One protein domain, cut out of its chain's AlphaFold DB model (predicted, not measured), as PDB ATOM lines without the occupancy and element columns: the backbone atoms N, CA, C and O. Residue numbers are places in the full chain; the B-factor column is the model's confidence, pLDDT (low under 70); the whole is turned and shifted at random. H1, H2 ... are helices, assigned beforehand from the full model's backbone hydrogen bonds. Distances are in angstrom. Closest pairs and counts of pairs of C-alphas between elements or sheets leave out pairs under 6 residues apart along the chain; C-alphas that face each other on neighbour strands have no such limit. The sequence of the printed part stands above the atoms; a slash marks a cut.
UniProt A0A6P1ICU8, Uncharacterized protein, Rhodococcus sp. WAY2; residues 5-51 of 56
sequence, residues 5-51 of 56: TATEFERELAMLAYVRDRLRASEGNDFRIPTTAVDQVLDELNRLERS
ATOM      1  N   THR A   5       7.880 -46.947  -2.394       63.16
ATOM      2  CA  THR A   5       6.893 -45.920  -2.750       63.16
ATOM      3  C   THR A   5       6.865 -45.544  -4.229       63.16
ATOM      4  O   THR A   5       5.840 -45.062  -4.690       63.16
ATOM      5  N   ALA A   6       7.934 -45.758  -5.005       68.88
ATOM      6  CA  ALA A   6       7.982 -45.282  -6.394       68.88
ATOM      7  C   ALA A   6       7.025 -46.050  -7.323       68.88
ATOM      8  O   ALA A   6       6.252 -45.446  -8.057       68.88
ATOM      9  N   THR A   7       7.019 -47.381  -7.242       76.00
ATOM     10  CA  THR A   7       6.125 -48.239  -8.040       76.00
ATOM     11  C   THR A   7       4.663 -48.144  -7.607       76.00
ATOM     12  O   THR A   7       3.763 -48.275  -8.435       76.00
ATOM     13  N   GLU A   8       4.406 -47.899  -6.322       75.88
ATOM     14  CA  GLU A   8       3.057 -47.641  -5.808       75.88
ATOM     15  C   GLU A   8       2.529 -46.295  -6.320       75.88
ATOM     16  O   GLU A   8       1.432 -46.229  -6.873       75.88
ATOM     17  N   PHE A   9       3.370 -45.263  -6.291       76.44
ATOM     18  CA  PHE A   9       3.052 -43.946  -6.832       76.44
ATOM     19  C   PHE A   9       2.840 -43.963  -8.354       76.44
ATOM     20  O   PHE A   9       1.888 -43.371  -8.860       76.44
ATOM     21  N   GLU A  10       3.660 -44.698  -9.109       82.00
ATOM     22  CA  GLU A  10       3.454 -44.903 -10.551       82.00
ATOM     23  C   GLU A  10       2.111 -45.580 -10.851       82.00
ATOM     24  O   GLU A  10       1.413 -45.200 -11.796       82.00
ATOM     25  N   ARG A  11       1.712 -46.558 -10.029       85.31
ATOM     26  CA  ARG A  11       0.421 -47.243 -10.159       85.31
ATOM     27  C   ARG A  11      -0.751 -46.302  -9.877       85.31
ATOM     28  O   ARG A  11      -1.755 -46.353 -10.591       85.31
ATOM     29  N   GLU A  12      -0.637 -45.453  -8.864       85.81
ATOM     30  CA  GLU A  12      -1.642 -44.434  -8.547       85.81
ATOM     31  C   GLU A  12      -1.766 -43.396  -9.668       85.81
ATOM     32  O   GLU A  12      -2.874 -43.110 -10.128       85.81
ATOM     33  N   LEU A  13      -0.640 -42.912 -10.199       84.19
ATOM     34  CA  LEU A  13      -0.620 -42.006 -11.349       84.19
ATOM     35  C   LEU A  13      -1.237 -42.643 -12.601       84.19
ATOM     36  O   LEU A  13      -1.986 -41.979 -13.324       84.19
ATOM     37  N   ALA A  14      -0.982 -43.931 -12.846       86.94
ATOM     38  CA  ALA A  14      -1.599 -44.665 -13.948       86.94
ATOM     39  C   ALA A  14      -3.126 -44.782 -13.782       86.94
ATOM     40  O   ALA A  14      -3.866 -44.604 -14.754       86.94
ATOM     41  N   MET A  15      -3.617 -45.014 -12.559       87.94
ATOM     42  CA  MET A  15      -5.059 -44.995 -12.273       87.94
ATOM     43  C   MET A  15      -5.673 -43.610 -12.500       87.94
ATOM     44  O   MET A  15      -6.735 -43.512 -13.117       87.94
ATOM     45  N   LEU A  16      -5.007 -42.538 -12.070       85.25
ATOM     46  CA  LEU A  16      -5.487 -41.171 -12.294       85.25
ATOM     47  C   LEU A  16      -5.525 -40.809 -13.785       85.25
ATOM     48  O   LEU A  16      -6.494 -40.203 -14.247       85.25
ATOM     49  N   ALA A  17      -4.518 -41.225 -14.559       86.06
ATOM     50  CA  ALA A  17      -4.513 -41.056 -16.011       86.06
ATOM     51  C   ALA A  17      -5.694 -41.788 -16.670       86.06
ATOM     52  O   ALA A  17      -6.381 -41.205 -17.507       86.06
ATOM     53  N   TYR A  18      -5.983 -43.018 -16.233       86.12
ATOM     54  CA  TYR A  18      -7.133 -43.783 -16.713       86.12
ATOM     55  C   TYR A  18      -8.472 -43.099 -16.394       86.12
ATOM     56  O   TYR A  18      -9.328 -42.974 -17.273       86.12
ATOM     57  N   VAL A  19      -8.661 -42.620 -15.161       85.31
ATOM     58  CA  VAL A  19      -9.882 -41.900 -14.760       85.31
ATOM     59  C   VAL A  19     -10.053 -40.621 -15.576       85.31
ATOM     60  O   VAL A  19     -11.146 -40.355 -16.074       85.31
ATOM     61  N   ARG A  20      -8.973 -39.860 -15.785       83.31
ATOM     62  CA  ARG A  20      -8.990 -38.666 -16.638       83.31
ATOM     63  C   ARG A  20      -9.402 -39.002 -18.070       83.31
ATOM     64  O   ARG A  20     -10.232 -38.297 -18.633       83.31
ATOM     65  N   ASP A  21      -8.850 -40.059 -18.655       84.88
ATOM     66  CA  ASP A  21      -9.175 -40.448 -20.030       84.88
ATOM     67  C   ASP A  21     -10.638 -40.910 -20.152       84.88
ATOM     68  O   ASP A  21     -11.305 -40.604 -21.142       84.88
ATOM     69  N   ARG A  22     -11.183 -41.565 -19.118       86.75
ATOM     70  CA  ARG A  22     -12.609 -41.927 -19.040       86.75
ATOM     71  C   ARG A  22     -13.506 -40.697 -18.925       86.75
ATOM     72  O   ARG A  22     -14.463 -40.588 -19.685       86.75
ATOM     73  N   LEU A  23     -13.172 -39.759 -18.038       83.44
ATOM     74  CA  LEU A  23     -13.896 -38.490 -17.898       83.44
ATOM     75  C   LEU A  23     -13.875 -37.698 -19.204       83.44
ATOM     76  O   LEU A  23     -14.906 -37.211 -19.645       83.44
ATOM     77  N   ARG A  24     -12.730 -37.651 -19.881       80.81
ATOM     78  CA  ARG A  24     -12.583 -37.008 -21.187       80.81
ATOM     79  C   ARG A  24     -13.421 -37.676 -22.279       80.81
ATOM     80  O   ARG A  24     -13.984 -36.987 -23.124       80.81
ATOM     81  N   ALA A  25     -13.517 -39.005 -22.271       83.50
ATOM     82  CA  ALA A  25     -14.374 -39.738 -23.200       83.50
ATOM     83  C   ALA A  25     -15.873 -39.491 -22.938       83.50
ATOM     84  O   ALA A  25     -16.662 -39.539 -23.878       83.50
ATOM     85  N   SER A  26     -16.262 -39.231 -21.686       82.50
ATOM     86  CA  SER A  26     -17.652 -38.965 -21.295       82.50
ATOM     87  C   SER A  26     -18.068 -37.497 -21.439       82.50
ATOM     88  O   SER A  26     -19.170 -37.230 -21.902       82.50
ATOM     89  N   GLU A  27     -17.206 -36.555 -21.060       81.31
ATOM     90  CA  GLU A  27     -17.522 -35.119 -20.978       81.31
ATOM     91  C   GLU A  27     -16.911 -34.291 -22.120       81.31
ATOM     92  O   GLU A  27     -17.227 -33.115 -22.283       81.31
ATOM     93  N   GLY A  28     -16.068 -34.907 -22.953       78.75
ATOM     94  CA  GLY A  28     -15.435 -34.272 -24.106       78.75
ATOM     95  C   GLY A  28     -13.980 -33.867 -23.861       78.75
ATOM     96  O   GLY A  28     -13.493 -33.773 -22.735       78.75
ATOM     97  N   ASN A  29     -13.253 -33.626 -24.957       76.50
ATOM     98  CA  ASN A  29     -11.801 -33.417 -24.929       76.50
ATOM     99  C   ASN A  29     -11.371 -32.150 -24.157       76.50
ATOM    100  O   ASN A  29     -10.249 -32.101 -23.637       76.50
ATOM    101  N   ASP A  30     -12.287 -31.180 -24.066       77.62
ATOM    102  CA  ASP A  30     -12.147 -29.895 -23.373       77.62
ATOM    103  C   ASP A  30     -12.509 -29.955 -21.885       77.62
ATOM    104  O   ASP A  30     -12.332 -28.964 -21.171       77.62
ATOM    105  N   PHE A  31     -12.978 -31.108 -21.393       73.56
ATOM    106  CA  PHE A  31     -13.240 -31.291 -19.976       73.56
ATOM    107  C   PHE A  31     -11.942 -31.117 -19.183       73.56
ATOM    108  O   PHE A  31     -10.992 -31.901 -19.288       73.56
ATOM    109  N   ARG A  32     -11.898 -30.056 -18.379       71.69
ATOM    110  CA  ARG A  32     -10.838 -29.822 -17.405       71.69
ATOM    111  C   ARG A  32     -11.387 -30.135 -16.034       71.69
ATOM    112  O   ARG A  32     -12.324 -29.483 -15.587       71.69
ATOM    113  N   ILE A  33     -10.747 -31.088 -15.362       71.56
ATOM    114  CA  ILE A  33     -10.974 -31.308 -13.938       71.56
ATOM    115  C   ILE A  33     -10.656 -29.979 -13.238       71.56
ATOM    116  O   ILE A  33      -9.524 -29.497 -13.370       71.56
ATOM    117  N   PRO A  34     -11.623 -29.353 -12.546       76.38
ATOM    118  CA  PRO A  34     -11.362 -28.119 -11.827       76.38
ATOM    119  C   PRO A  34     -10.285 -28.384 -10.777       76.38
ATOM    120  O   PRO A  34     -10.473 -29.223  -9.897       76.38
ATOM    121  N   THR A  35      -9.161 -27.673 -10.854       74.19
ATOM    122  CA  THR A  35      -8.059 -27.817  -9.888       74.19
ATOM    123  C   THR A  35      -8.540 -27.555  -8.464       74.19
ATOM    124  O   THR A  35      -8.175 -28.280  -7.555       74.19
ATOM    125  N   THR A  36      -9.498 -26.641  -8.299       75.38
ATOM    126  CA  THR A  36     -10.159 -26.352  -7.022       75.38
ATOM    127  C   THR A  36     -10.879 -27.562  -6.417       75.38
ATOM    128  O   THR A  36     -10.889 -27.713  -5.201       75.38
ATOM    129  N   ALA A  37     -11.489 -28.426  -7.236       77.50
ATOM    130  CA  ALA A  37     -12.145 -29.636  -6.735       77.50
ATOM    131  C   ALA A  37     -11.110 -30.672  -6.269       77.50
ATOM    132  O   ALA A  37     -11.329 -31.355  -5.274       77.50
ATOM    133  N   VAL A  38      -9.966 -30.750  -6.957       76.88
ATOM    134  CA  VAL A  38      -8.831 -31.591  -6.548       76.88
ATOM    135  C   VAL A  38      -8.231 -31.081  -5.238       76.88
ATOM    136  O   VAL A  38      -8.033 -31.874  -4.322       76.88
ATOM    137  N   ASP A  39      -8.021 -29.769  -5.118       78.75
ATOM    138  CA  ASP A  39      -7.480 -29.135  -3.910       78.75
ATOM    139  C   ASP A  39      -8.373 -29.404  -2.685       78.75
ATOM    140  O   ASP A  39      -7.877 -29.784  -1.631       78.75
ATOM    141  N   GLN A  40      -9.702 -29.309  -2.834       79.25
ATOM    142  CA  GLN A  40     -10.650 -29.599  -1.748       79.25
ATOM    143  C   GLN A  40     -10.620 -31.065  -1.295       79.25
ATOM    144  O   GLN A  40     -10.694 -31.341  -0.099       79.25
ATOM    145  N   VAL A  41     -10.513 -32.011  -2.233       80.81
ATOM    146  CA  VAL A  41     -10.409 -33.441  -1.904       80.81
ATOM    147  C   VAL A  41      -9.083 -33.741  -1.206       80.81
ATOM    148  O   VAL A  41      -9.064 -34.523  -0.259       80.81
ATOM    149  N   LEU A  42      -7.987 -33.106  -1.635       80.31
ATOM    150  CA  LEU A  42      -6.685 -33.239  -0.983       80.31
ATOM    151  C   LEU A  42      -6.691 -32.648   0.431       80.31
ATOM    152  O   LEU A  42      -6.171 -33.284   1.345       80.31
ATOM    153  N   ASP A  43      -7.310 -31.484   0.633       81.06
ATOM    154  CA  ASP A  43      -7.472 -30.884   1.962       81.06
ATOM    155  C   ASP A  43      -8.293 -31.783   2.899       81.06
ATOM    156  O   ASP A  43      -7.940 -31.946   4.070       81.06
ATOM    157  N   GLU A  44      -9.361 -32.406   2.393       82.50
ATOM    158  CA  GLU A  44     -10.187 -33.331   3.172       82.50
ATOM    159  C   GLU A  44      -9.452 -34.642   3.483       82.50
ATOM    160  O   GLU A  44      -9.475 -35.101   4.623       82.50
ATOM    161  N   LEU A  45      -8.719 -35.210   2.520       80.94
ATOM    162  CA  LEU A  45      -7.870 -36.380   2.759       80.94
ATOM    163  C   LEU A  45      -6.824 -36.092   3.845       80.94
ATOM    164  O   LEU A  45      -6.680 -36.867   4.785       80.94
ATOM    165  N   ASN A  46      -6.155 -34.941   3.770       76.94
ATOM    166  CA  ASN A  46      -5.138 -34.535   4.742       76.94
ATOM    167  C   ASN A  46      -5.745 -34.290   6.138       76.94
ATOM    168  O   ASN A  46      -5.104 -34.540   7.160       76.94
ATOM    169  N   ARG A  47      -7.009 -33.842   6.209       78.50
ATOM    170  CA  ARG A  47      -7.777 -33.772   7.464       78.50
ATOM    171  C   ARG A  47      -8.095 -35.151   8.026       78.50
ATOM    172  O   ARG A  47      -7.969 -35.324   9.234       78.50
ATOM    173  N   LEU A  48      -8.474 -36.111   7.185       78.38
ATOM    174  CA  LEU A  48      -8.749 -37.489   7.602       78.38
ATOM    175  C   LEU A  48      -7.478 -38.206   8.075       78.38
ATOM    176  O   LEU A  48      -7.513 -38.877   9.099       78.38
ATOM    177  N   GLU A  49      -6.349 -38.012   7.390       73.69
ATOM    178  CA  GLU A  49      -5.045 -38.563   7.790       73.69
ATOM    179  C   GLU A  49      -4.486 -37.911   9.063       73.69
ATOM    180  O   GLU A  49      -3.796 -38.565   9.846       73.69
ATOM    181  N   ARG A  50      -4.784 -36.623   9.295       66.69
ATOM    182  CA  ARG A  50      -4.454 -35.922  10.550       66.69
ATOM    183  C   ARG A  50      -5.458 -36.143  11.665       66.69
ATOM    184  O   ARG A  50      -5.133 -35.823  12.811       66.69
ATOM    185  N   SER A  51      -6.655 -36.637  11.364       57.06
ATOM    186  CA  SER A  51      -7.569 -37.058  12.408       57.06
ATOM    187  C   SER A  51      -6.891 -38.230  13.106       57.06
ATOM    188  O   SER A  51      -6.541 -39.203  12.433       57.06
TER     189      SER A  51
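AT A GLANCE: This is residues 5 to 51 of the 56 residues of an uncharacterized protein of Rhodococcus sp. WAY2 (UniProt A0A6P1ICU8). Two straight helices make an open V, with H1 running toward the corner and H2 running away from it; the stretch of residues 28 to 34 makes the corner. The two arms do not pack on each other, and the space between them is empty. The printed part has 47 residues, with two named helices in the order H1, H2 and no named strand; the class is all helix. The whole is loose, with a radius of gyration of the C-alphas of 13.2 A, and flat, spanning 37 by 27 by 12 A.

HOW THE PARTS SIT: H1, residues 6 to 27, and H2, residues 35 to 50, are apart, with no C-alpha of the one within 8 A of the other. A short link of 7 residues joins them. Residues 5 to 19, of which 6 to 19 belong to H1, stand free, and so do residues 34 to 51, of which 35 to 50 belong to H2. In H1 and H2 every O i to N i+4 pair is within hydrogen-bond range.

IN THESE COORDINATES: H1 runs 31.1 A from C-alpha 6 at (7.982, -45.282, -6.394) to C-alpha 27 at (-17.522, -35.119, -20.978). H2 runs 22.3 A from C-alpha 35 to C-alpha 50 at (-4.454, -35.922, 10.550).

THE WHOLE: The two C-alphas farthest apart, those of Asn 29 and Ser 51, are 37.8 A apart. The printed part has no cut. The mean pLDDT of the printed part is 78.9, and residues 5 to 6 and 50 to 51 are under 70.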